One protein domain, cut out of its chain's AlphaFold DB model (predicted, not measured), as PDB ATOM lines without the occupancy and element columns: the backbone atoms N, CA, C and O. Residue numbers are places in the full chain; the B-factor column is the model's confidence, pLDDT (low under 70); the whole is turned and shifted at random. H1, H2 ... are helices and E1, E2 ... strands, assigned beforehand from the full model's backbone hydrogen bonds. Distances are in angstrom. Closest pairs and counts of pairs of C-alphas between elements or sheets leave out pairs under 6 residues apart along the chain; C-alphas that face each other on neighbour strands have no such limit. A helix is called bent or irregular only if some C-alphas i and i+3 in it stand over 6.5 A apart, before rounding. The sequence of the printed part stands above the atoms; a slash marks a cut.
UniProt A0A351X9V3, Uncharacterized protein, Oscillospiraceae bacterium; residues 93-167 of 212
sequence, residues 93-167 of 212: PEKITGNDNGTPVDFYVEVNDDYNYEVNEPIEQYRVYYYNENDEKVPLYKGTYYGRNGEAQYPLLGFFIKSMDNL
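What this domain is: This is residues 93 to 167 of the 212 residues of an uncharacterized protein of Oscillospiraceae bacterium (UniProt A0A351X9V3). A strongly twisted antiparallel sheet of four strands has one helix, H2, packed across one face by its residues 155 to 162, while the last turn of that helix runs out past the edge strand E1. The looped stretch of residues 141 to 154 leads from E4 back to H2, and the turn between E1 and E2 and the loop before the short helix H1 lie at opposite ends of the longest axis. The printed part has 75 residues, with two named helices and four named strands in the order E1, E2, H1, E3, E4, H2; the sheet's order is E1, E2, E3, E4. The class is mixed, helices and strands. The whole is compact, with a radius of gyration of the C-alphas of 12.8 A and spans of 40 by 28 by 22 A.

Where its parts are: The first element is E1, residues 95 to 100, which begins at C-alpha 95 at (-11.878, 14.104, 10.438) and is 15.6 A from first to last C-alpha. E2, residues 103 to 111, is the longest strand at 26.6 A, and its last C-alpha is at (0.995, 16.006, 6.691). H1, residues 122 to 125, measures 5.6 A. E3, residues 126 to 131, follows with 0 residues between and spans 16.8 A. E4, residues 137 to 140, spans 9.7 A. H2, residues 155 to 167, is the longest helix at 18.1 A and ends at C-alpha 167 at (-13.978, 17.714, -4.958). Neither helix is bent.

How they stand to each other: In the sheet, E1 and E4 are edge strands, and E2 and E3 are inner strands. E1 and E2 form a hairpin, antiparallel at 143 degrees between their directions, with N 98 and O 105 at 2.8 A and N 107 and O 96 at 2.8 A, within hydrogen-bond range. E2 and E3 are antiparallel at 145 degrees, and N 108 and O 129 are 2.8 A apart, within hydrogen-bond range. E3 and E4 form a second hairpin, antiparallel at 133 degrees, with N 138 and O 130 at 2.8 A, within hydrogen-bond range. The C-alphas of the sheet lie up to 5.0 A off its best plane. H2 is on the sheet, at a height of 7.5 A over the sheet. It lies over E2, but only just, with 3 of its 13 C-alphas falling on that strand and 2 on E1. On the local plane its line stands at 75 degrees to that of E2, across the strands. The closest C-alphas of E1 and H2 are those of Ile 96 and Phe 159, 6.8 A apart. Those of E3 and H2 are Val 128 and Leu 156, at 6.5 A. H1 is not on the sheet, and H1 and H2 are apart. Outside the named strands, residues 145 to 146 pair antiparallel with residues 152 to 153. In H2 every O i to N i+4 pair is within hydrogen-bond range; H1 is too short for such a pair, and its one O i to N i+3 pair is within range.

The domain as a whole: The two C-alphas farthest apart are those of Gly 102 and Glu 118, at 40.8 A, while the first and last printed C-alphas, of Pro 93 and Leu 167, are 11.0 A apart. The printed part has no cut. The links E1 to E2, H1 to E3 and E3 to E4 are tight, E2 to H1 is short, and E4 to H2 is long, with 14 residues. The mean pLDDT of the printed part is 82.7, and residues 122 to 123 are under 70.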
ATOM      1  N   PRO A  93     -11.026  16.104   4.415       84.50
ATOM      2  CA  PRO A  93     -11.661  16.453   5.670       84.50
ATOM      3  C   PRO A  93     -10.646  16.288   6.802       84.50
ATOM      4  O   PRO A  93      -9.851  15.359   6.779       84.50
ATOM      5  N   GLU A  94     -10.713  17.144   7.817       86.50
ATOM      6  CA  GLU A  94      -9.846  17.033   9.002       86.50
ATOM      7  C   GLU A  94     -10.139  15.760   9.809       86.50
ATOM      8  O   GLU A  94      -9.271  15.240  10.507       86.50
ATOM      9  N   LYS A  95     -11.375  15.254   9.694       90.88
ATOM     10  CA  LYS A  95     -11.878  14.104  10.438       90.88
ATOM     11  C   LYS A  95     -12.764  13.199   9.590       90.88
ATOM     12  O   LYS A  95     -13.652  13.663   8.858       90.88
ATOM     13  N   ILE A  96     -12.599  11.894   9.762       90.81
ATOM     14  CA  ILE A  96     -13.582  10.893   9.347       90.81
ATOM     15  C   ILE A  96     -13.957  10.020  10.536       90.81
ATOM     16  O   ILE A  96     -13.115   9.699  11.363       90.81
ATOM     17  N   THR A  97     -15.221   9.627  10.604       91.00
ATOM     18  CA  THR A  97     -15.716   8.745  11.660       91.00
ATOM     19  C   THR A  97     -15.879   7.354  11.068       91.00
ATOM     20  O   THR A  97     -16.661   7.169  10.132       91.00
ATOM     21  N   GLY A  98     -15.105   6.399  11.572       85.62
ATOM     22  CA  GLY A  98     -15.306   4.978  11.328       85.62
ATOM     23  C   GLY A  98     -16.201   4.351  12.390       85.62
ATOM     24  O   GLY A  98     -16.708   5.022  13.291       85.62
ATOM     25  N   ASN A  99     -16.400   3.045  12.274       83.19
ATOM     26  CA  ASN A  99     -17.250   2.275  13.171       83.19
ATOM     27  C   ASN A  99     -16.497   1.026  13.624       83.19
ATOM     28  O   ASN A  99     -16.266   0.135  12.812       83.19
ATOM     29  N   ASP A 100     -16.108   0.961  14.890       83.69
ATOM     30  CA  ASP A 100     -15.542  -0.228  15.520       83.69
ATOM     31  C   ASP A 100     -16.639  -0.943  16.318       83.69
ATOM     32  O   ASP A 100     -16.948  -0.588  17.457       83.69
ATOM     33  N   ASN A 101     -17.283  -1.925  15.683       81.56
ATOM     34  CA  ASN A 101     -18.305  -2.776  16.300       81.56
ATOM     35  C   ASN A 101     -19.438  -1.999  17.015       81.56
ATOM     36  O   ASN A 101     -19.807  -2.290  18.152       81.56
ATOM     37  N   GLY A 102     -19.971  -0.968  16.358       78.50
ATOM     38  CA  GLY A 102     -21.013  -0.084  16.891       78.50
ATOM     39  C   GLY A 102     -20.476   1.126  17.661       78.50
ATOM     40  O   GLY A 102     -21.252   2.027  17.979       78.50
ATOM     41  N   THR A 103     -19.168   1.178  17.928       84.88
ATOM     42  CA  THR A 103     -18.514   2.318  18.577       84.88
ATOM     43  C   THR A 103     -17.946   3.258  17.512       84.88
ATOM     44  O   THR A 103     -17.116   2.833  16.707       84.88
ATOM     45  N   PRO A 104     -18.358   4.535  17.464       88.94
ATOM     46  CA  PRO A 104     -17.765   5.492  16.543       88.94
ATOM     47  C   PRO A 104     -16.309   5.770  16.937       88.94
ATOM     48  O   PRO A 104     -16.026   6.068  18.096       88.94
ATOM     49  N   VAL A 105     -15.400   5.697  15.965       89.50
ATOM     50  CA  VAL A 105     -13.985   6.052  16.144       89.50
ATOM     51  C   VAL A 105     -13.655   7.185  15.188       89.50
ATOM     52  O   VAL A 105     -13.831   7.059  13.976       89.50
ATOM     53  N   ASP A 106     -13.197   8.302  15.738       93.94
ATOM     54  CA  ASP A 106     -12.796   9.463  14.958       93.94
ATOM     55  C   ASP A 106     -11.318   9.362  14.574       93.94
ATOM     56  O   ASP A 106     -10.428   9.320  15.422       93.94
ATOM     57  N   PHE A 107     -11.070   9.351  13.269       94.00
ATOM     58  CA  PHE A 107      -9.742   9.389  12.680       94.00
ATOM     59  C   PHE A 107      -9.434  10.788  12.177       94.00
ATOM     60  O   PHE A 107     -10.312  11.485  11.662       94.00
ATOM     61  N   TYR A 108      -8.160  11.143  12.255       92.50
ATOM     62  CA  TYR A 108      -7.593  12.421  11.859       92.50
ATOM     63  C   TYR A 108      -6.403  12.186  10.939       92.50
ATOM     64  O   TYR A 108      -5.753  11.141  11.005       92.50
ATOM     65  N   VAL A 109      -6.114  13.163  10.088       89.56
ATOM     66  CA  VAL A 109      -5.010  13.112   9.131       89.56
ATOM     67  C   VAL A 109      -4.180  14.383   9.223       89.56
ATOM     68  O   VAL A 109      -4.711  15.479   9.388       89.56
ATOM     69  N   GLU A 110      -2.868  14.236   9.114       86.50
ATOM     70  CA  GLU A 110      -1.920  15.343   9.054       86.50
ATOM     71  C   GLU A 110      -0.828  15.065   8.022       86.50
ATOM     72  O   GLU A 110      -0.583  13.919   7.634       86.50
ATOM     73  N   VAL A 111      -0.168  16.128   7.569       82.06
ATOM     74  CA  VAL A 111       0.995  16.006   6.691       82.06
ATOM     75  C   VAL A 111       2.184  15.518   7.516       82.06
ATOM     76  O   VAL A 111       2.413  15.959   8.642       82.06
ATOM     77  N   ASN A 112       2.932  14.573   6.961       81.94
ATOM     78  CA  ASN A 112       4.169  14.096   7.543       81.94
ATOM     79  C   ASN A 112       5.310  15.066   7.207       81.94
ATOM     80  O   ASN A 112       5.832  15.044   6.094       81.94
ATOM     81  N   ASP A 113       5.704  15.901   8.171       81.25
ATOM     82  CA  ASP A 113       6.823  16.844   8.015       81.25
ATOM     83  C   ASP A 113       8.176  16.148   7.775       81.25
ATOM     84  O   ASP A 113       9.086  16.751   7.209       81.25
ATOM     85  N   ASP A 114       8.294  14.870   8.146       84.31
ATOM     86  CA  ASP A 114       9.512  14.068   7.986       84.31
ATOM     87  C   ASP A 114       9.553  13.314   6.640       84.31
ATOM     88  O   ASP A 114      10.441  12.494   6.410       84.31
ATOM     89  N   TYR A 115       8.579  13.546   5.751       78.62
ATOM     90  CA  TYR A 115       8.475  12.852   4.468       78.62
ATOM     91  C   TYR A 115       9.601  13.238   3.501       78.62
ATOM     92  O   TYR A 115       9.766  14.407   3.142       78.62
ATOM     93  N   ASN A 116      10.312  12.233   2.987       78.44
ATOM     94  CA  ASN A 116      11.300  12.390   1.928       78.44
ATOM     95  C   ASN A 116      10.906  11.573   0.685       78.44
ATOM     96  O   ASN A 116      10.923  10.345   0.696       78.44
ATOM     97  N   TYR A 117      10.629  12.267  -0.423       75.88
ATOM     98  CA  TYR A 117      10.197  11.659  -1.688       75.88
ATOM     99  C   TYR A 117      11.212  10.683  -2.312       75.88
ATOM    100  O   TYR A 117      10.841   9.918  -3.198       75.88
ATOM    101  N   GLU A 118      12.481  10.720  -1.897       75.12
ATOM    102  CA  GLU A 118      13.537   9.845  -2.426       75.12
ATOM    103  C   GLU A 118      13.550   8.460  -1.773       75.12
ATOM    104  O   GLU A 118      14.088   7.516  -2.351       75.12
ATOM    105  N   VAL A 119      12.984   8.334  -0.570       80.38
ATOM    106  CA  VAL A 119      13.088   7.117   0.253       80.38
ATOM    107  C   VAL A 119      11.751   6.627   0.799       80.38
ATOM    108  O   VAL A 119      11.646   5.457   1.159       80.38
ATOM    109  N   ASN A 120      10.736   7.490   0.862       74.00
ATOM    110  CA  ASN A 120       9.418   7.168   1.390       74.00
ATOM    111  C   ASN A 120       8.413   6.861   0.280       74.00
ATOM    112  O   ASN A 120       8.398   7.506  -0.774       74.00
ATOM    113  N   GLU A 121       7.503   5.927   0.554       70.94
ATOM    114  CA  GLU A 121       6.362   5.689  -0.331       70.94
ATOM    115  C   GLU A 121       5.441   6.920  -0.313       70.94
ATOM    116  O   GLU A 121       5.219   7.493   0.754       70.94
ATOM    117  N   PRO A 122       4.838   7.344  -1.439       67.12
ATOM    118  CA  PRO A 122       4.010   8.554  -1.463       67.12
ATOM    119  C   PRO A 122       2.842   8.553  -0.461       67.12
ATOM    120  O   PRO A 122       2.398   9.612  -0.023       67.12
ATOM    121  N   ILE A 123       2.359   7.375  -0.057       69.50
ATOM    122  CA  ILE A 123       1.324   7.232   0.975       69.50
ATOM    123  C   ILE A 123       1.798   7.678   2.369       69.50
ATOM    124  O   ILE A 123       0.996   8.158   3.168       69.50
ATOM    125  N   GLU A 124       3.103   7.594   2.643       73.44
ATOM    126  CA  GLU A 124       3.739   7.999   3.906       73.44
ATOM    127  C   GLU A 124       3.866   9.520   4.047       73.44
ATOM    128  O   GLU A 124       4.278  10.017   5.097       73.44
ATOM    129  N   GLN A 125       3.476  10.274   3.015       76.88
ATOM    130  CA  GLN A 125       3.320  11.724   3.091       76.88
ATOM    131  C   GLN A 125       2.235  12.136   4.100       76.88
ATOM    132  O   GLN A 125       2.234  13.275   4.566       76.88
ATOM    133  N   TYR A 126       1.321  11.230   4.460       83.06
ATOM    134  CA  TYR A 126       0.240  11.497   5.405       83.06
ATOM    135  C   TYR A 126       0.358  10.596   6.629       83.06
ATOM    136  O   TYR A 126       0.504   9.379   6.518       83.06
ATOM    137  N   ARG A 127       0.237  11.197   7.813       86.62
ATOM    138  CA  ARG A 127       0.083  10.478   9.078       86.62
ATOM    139  C   ARG A 127      -1.387  10.474   9.456       86.62
ATOM    140  O   ARG A 127      -2.032  11.517   9.487       86.62
ATOM    141  N   VAL A 128      -1.913   9.294   9.756       89.62
ATOM    142  CA  VAL A 128      -3.270   9.139  10.280       89.62
ATOM    143  C   VAL A 128      -3.186   8.750  11.742       89.62
ATOM    144  O   VAL A 128      -2.315   7.972  12.121       89.62
ATOM    145  N   TYR A 129      -4.077   9.283  12.564       92.00
ATOM    146  CA  TYR A 129      -4.130   8.993  13.990       92.00
ATOM    147  C   TYR A 129      -5.569   9.025  14.510       92.00
ATOM    148  O   TYR A 129      -6.480   9.497  13.831       92.00
ATOM    149  N   TYR A 130      -5.766   8.524  15.723       93.00
ATOM    150  CA  TYR A 130      -7.001   8.675  16.493       93.00
ATOM    151  C   TYR A 130      -6.654   9.021  17.944       93.00
ATOM    152  O   TYR A 130      -5.496   8.895  18.348       93.00
ATOM    153  N   TYR A 131      -7.639   9.471  18.715       92.19
ATOM    154  CA  TYR A 131      -7.496   9.638  20.161       92.19
ATOM    155  C   TYR A 131      -8.051   8.404  20.866       92.19
ATOM    156  O   TYR A 131      -9.164   7.968  20.564       92.19
ATOM    157  N   ASN A 132      -7.258   7.805  21.755       88.62
ATOM    158  CA  ASN A 132      -7.722   6.687  22.574       88.62
ATOM    159  C   ASN A 132      -8.646   7.174  23.710       88.62
ATOM    160  O   ASN A 132      -8.912   8.364  23.852       88.62
ATOM    161  N   GLU A 133      -9.128   6.250  24.540       86.12
ATOM    162  CA  GLU A 133     -10.029   6.558  25.666       86.12
ATOM    163  C   GLU A 133      -9.404   7.482  26.734       86.12
ATOM    164  O   GLU A 133     -10.131   8.036  27.553       86.12
ATOM    165  N   ASN A 134      -8.079   7.669  26.713       91.69
ATOM    166  CA  ASN A 134      -7.330   8.558  27.607       91.69
ATOM    167  C   ASN A 134      -6.980   9.909  26.949       91.69
ATOM    168  O   ASN A 134      -6.120  10.623  27.462       91.69
ATOM    169  N   ASP A 135      -7.589  10.243  25.804       89.19
ATOM    170  CA  ASP A 135      -7.268  11.419  24.981       89.19
ATOM    171  C   ASP A 135      -5.806  11.464  24.487       89.19
ATOM    172  O   ASP A 135      -5.268  12.521  24.143       89.19
ATOM    173  N   GLU A 136      -5.138  10.313  24.392       93.25
ATOM    174  CA  GLU A 136      -3.785  10.231  23.845       93.25
ATOM    175  C   GLU A 136      -3.832  10.026  22.330       93.25
ATOM    176  O   GLU A 136      -4.569   9.184  21.810       93.25
ATOM    177  N   LYS A 137      -2.995  10.781  21.611       92.50
ATOM    178  CA  LYS A 137      -2.836  10.665  20.160       92.50
ATOM    179  C   LYS A 137      -2.116   9.361  19.814       92.50
ATOM    180  O   LYS A 137      -0.921   9.221  20.072       92.50
ATOM    181  N   VAL A 138      -2.819   8.444  19.157       91.12
ATOM    182  CA  VAL A 138      -2.277   7.159  18.709       91.12
ATOM    183  C   VAL A 138      -2.067   7.183  17.190       91.12
ATOM    184  O   VAL A 138      -3.050   7.214  16.440       91.12
ATOM    185  N   PRO A 139      -0.813   7.177  16.698       88.81
ATOM    186  CA  PRO A 139      -0.532   7.121  15.268       88.81
ATOM    187  C   PRO A 139      -0.855   5.737  14.694       88.81
ATOM    188  O   PRO A 139      -0.525   4.707  15.280       88.81
ATOM    189  N   LEU A 140      -1.462   5.710  13.509       85.62
ATOM    190  CA  LEU A 140      -1.744   4.488  12.766       85.62
ATOM    191  C   LEU A 140      -0.567   4.141  11.858       85.62
ATOM    192  O   LEU A 140      -0.279   4.845  10.885       85.62
ATOM    193  N   TYR A 141       0.092   3.020  12.140       72.56
ATOM    194  CA  TYR A 141       1.154   2.504  11.283       72.56
ATOM    195  C   TYR A 141       0.591   2.136   9.904       72.56
ATOM    196  O   TYR A 141      -0.401   1.412   9.806       72.56
ATOM    197  N   LYS A 142       1.192   2.683   8.839       70.06
ATOM    198  CA  LYS A 142       0.703   2.576   7.447       70.06
ATOM    199  C   LYS A 142      -0.766   2.999   7.250       70.06
ATOM    200  O   LYS A 142      -1.395   2.621   6.267       70.06
ATOM    201  N   GLY A 143      -1.322   3.788   8.175       72.19
ATOM    202  CA  GLY A 143      -2.703   4.262   8.100       72.19
ATOM    203  C   GLY A 143      -3.767   3.180   8.316       72.19
ATOM    204  O   GLY A 143      -4.904   3.383   7.891       72.19
ATOM    205  N   THR A 144      -3.423   2.052   8.949       81.94
ATOM    206  CA  THR A 144      -4.361   0.963   9.273       81.94
ATOM    207  C   THR A 144      -4.752   1.004  10.749       81.94
ATOM    208  O   THR A 144      -3.893   1.070  11.625       81.94
ATOM    209  N   TYR A 145      -6.054   0.936  11.024       84.31
ATOM    210  CA  TYR A 145      -6.607   0.765  12.367       84.31
ATOM    211  C   TYR A 145      -7.030  -0.689  12.561       84.31
ATOM    212  O   TYR A 145      -7.710  -1.243  11.701       84.31
ATOM    213  N   TYR A 146      -6.657  -1.292  13.686       85.00
ATOM    214  CA  TYR A 146      -7.107  -2.627  14.072       85.00
ATOM    215  C   TYR A 146      -8.095  -2.490  15.226       85.00
ATOM    216  O   TYR A 146      -7.709  -2.103  16.329       85.00
ATOM    217  N   GLY A 147      -9.369  -2.771  14.951       79.12
ATOM    218  CA  GLY A 147     -10.432  -2.701  15.951       79.12
ATOM    219  C   GLY A 147     -10.346  -3.822  16.983       79.12
ATOM    220  O   GLY A 147      -9.583  -4.781  16.825       79.12
ATOM    221  N   ARG A 148     -11.178  -3.748  18.028       77.25
ATOM    222  CA  ARG A 148     -11.164  -4.730  19.139       77.25
ATOM    223  C   ARG A 148     -11.371  -6.182  18.695       77.25
ATOM    224  O   ARG A 148     -10.907  -7.094  19.372       77.25
ATOM    225  N   ASN A 149     -12.031  -6.399  17.559       75.44
ATOM    226  CA  ASN A 149     -12.308  -7.730  17.013       75.44
ATOM    227  C   ASN A 149     -11.230  -8.225  16.026       75.44
ATOM    228  O   ASN A 149     -11.398  -9.280  15.419       75.44
ATOM    229  N   GLY A 150     -10.144  -7.469  15.828       71.38
ATOM    230  CA  GLY A 150      -9.102  -7.775  14.841       71.38
ATOM    231  C   GLY A 150      -9.440  -7.351  13.406       71.38
ATOM    232  O   GLY A 150      -8.657  -7.615  12.494       71.38
ATOM    233  N   GLU A 151     -10.574  -6.678  13.188       78.00
ATOM    234  CA  GLU A 151     -10.933  -6.124  11.880       78.00
ATOM    235  C   GLU A 151     -10.052  -4.918  11.533       78.00
ATOM    236  O   GLU A 151      -9.910  -3.980  12.321       78.00
ATOM    237  N   ALA A 152      -9.471  -4.944  10.331       81.81
ATOM    238  CA  ALA A 152      -8.650  -3.860   9.814       81.81
ATOM    239  C   ALA A 152      -9.517  -2.821   9.090       81.81
ATOM    240  O   ALA A 152     -10.229  -3.138   8.136       81.81
ATOM    241  N   GLN A 153      -9.407  -1.564   9.505       82.31
ATOM    242  CA  GLN A 153      -9.944  -0.411   8.793       82.31
ATOM    243  C   GLN A 153      -8.797   0.364   8.148       82.31
ATOM    244  O   GLN A 153      -7.696   0.444   8.694       82.31
ATOM    245  N   TYR A 154      -9.078   1.005   7.012       84.94
ATOM    246  CA  TYR A 154      -8.113   1.826   6.276       84.94
ATOM    247  C   TYR A 154      -8.572   3.291   6.224       84.94
ATOM    248  O   TYR A 154      -9.020   3.757   5.171       84.94
ATOM    249  N   PRO A 155      -8.502   4.041   7.342       85.06
ATOM    250  CA  PRO A 155      -8.975   5.419   7.384       85.06
ATOM    251  C   PRO A 155      -8.332   6.320   6.325       85.06
ATOM    252  O   PRO A 155      -9.029   7.148   5.747       85.06
ATOM    253  N   LEU A 156      -7.048   6.126   5.995       82.19
ATOM    254  CA  LEU A 156      -6.377   6.922   4.960       82.19
ATOM    255  C   LEU A 156      -7.093   6.834   3.601       82.19
ATOM    256  O   LEU A 156      -7.315   7.849   2.944       82.19
ATOM    257  N   LEU A 157      -7.543   5.636   3.215       79.50
ATOM    258  CA  LEU A 157      -8.341   5.448   2.002       79.50
ATOM    259  C   LEU A 157      -9.699   6.159   2.111       79.50
ATOM    260  O   LEU A 157     -10.150   6.787   1.155       79.50
ATOM    261  N   GLY A 158     -10.326   6.110   3.289       83.00
ATOM    262  CA  GLY A 158     -11.561   6.841   3.582       83.00
ATOM    263  C   GLY A 158     -11.407   8.359   3.440       83.00
ATOM    264  O   GLY A 158     -12.287   9.007   2.868       83.00
ATOM    265  N   PHE A 159     -10.275   8.919   3.881       86.00
ATOM    266  CA  PHE A 159      -9.941  10.325   3.662       86.00
ATOM    267  C   PHE A 159      -9.875  10.636   2.169       86.00
ATOM    268  O   PHE A 159     -10.590  11.528   1.729       86.00
ATOM    269  N   PHE A 160      -9.125   9.868   1.371       80.00
ATOM    270  CA  PHE A 160      -9.031  10.091  -0.079       80.00
ATOM    271  C   PHE A 160     -10.376   9.983  -0.808       80.00
ATOM    272  O   PHE A 160     -10.691  10.835  -1.643       80.00
ATOM    273  N   ILE A 161     -11.195   8.977  -0.482       78.69
ATOM    274  CA  ILE A 161     -12.535   8.817  -1.069       78.69
ATOM    275  C   ILE A 161     -13.393  10.049  -0.756       78.69
ATOM    276  O   ILE A 161     -13.983  10.646  -1.661       78.69
ATOM    277  N   LYS A 162     -13.411  10.482   0.510       81.00
ATOM    278  CA  LYS A 162     -14.205  11.633   0.947       81.00
ATOM    279  C   LYS A 162     -13.669  12.956   0.388       81.00
ATOM    280  O   LYS A 162     -14.470  13.800  -0.008       81.00
ATOM    281  N   SER A 163     -12.348  13.117   0.256       77.62
ATOM    282  CA  SER A 163     -11.730  14.236  -0.469       77.62
ATOM    283  C   SER A 163     -12.236  14.301  -1.903       77.62
ATOM    284  O   SER A 163     -12.572  15.374  -2.398       77.62
ATOM    285  N   MET A 164     -12.317  13.154  -2.581       74.00
ATOM    286  CA  MET A 164     -12.754  13.102  -3.971       74.00
ATOM    287  C   MET A 164     -14.243  13.436  -4.116       74.00
ATOM    288  O   MET A 164     -14.627  14.130  -5.060       74.00
ATOM    289  N   ASP A 165     -15.082  13.021  -3.167       77.19
ATOM    290  CA  ASP A 165     -16.492  13.416  -3.133       77.19
ATOM    291  C   ASP A 165     -16.675  14.910  -2.841       77.19
ATOM    292  O   ASP A 165     -17.442  15.576  -3.545       77.19
ATOM    293  N   ASN A 166     -15.902  15.477  -1.908       77.56
ATOM    294  CA  ASN A 166     -15.849  16.925  -1.692       77.56
ATOM    295  C   ASN A 166     -15.448  17.651  -2.985       77.56
ATOM    296  O   ASN A 166     -16.088  18.623  -3.388       77.56
ATOM    297  N   LEU A 167     -14.446  17.137  -3.701       74.75
ATOM    298  CA  LEU A 167     -13.978  17.714  -4.958       74.75
ATOM    299  C   LEU A 167     -15.036  17.650  -6.070       74.75
ATOM    300  O   LEU A 167     -15.147  18.592  -6.856       74.75
TER     301      LEU A 167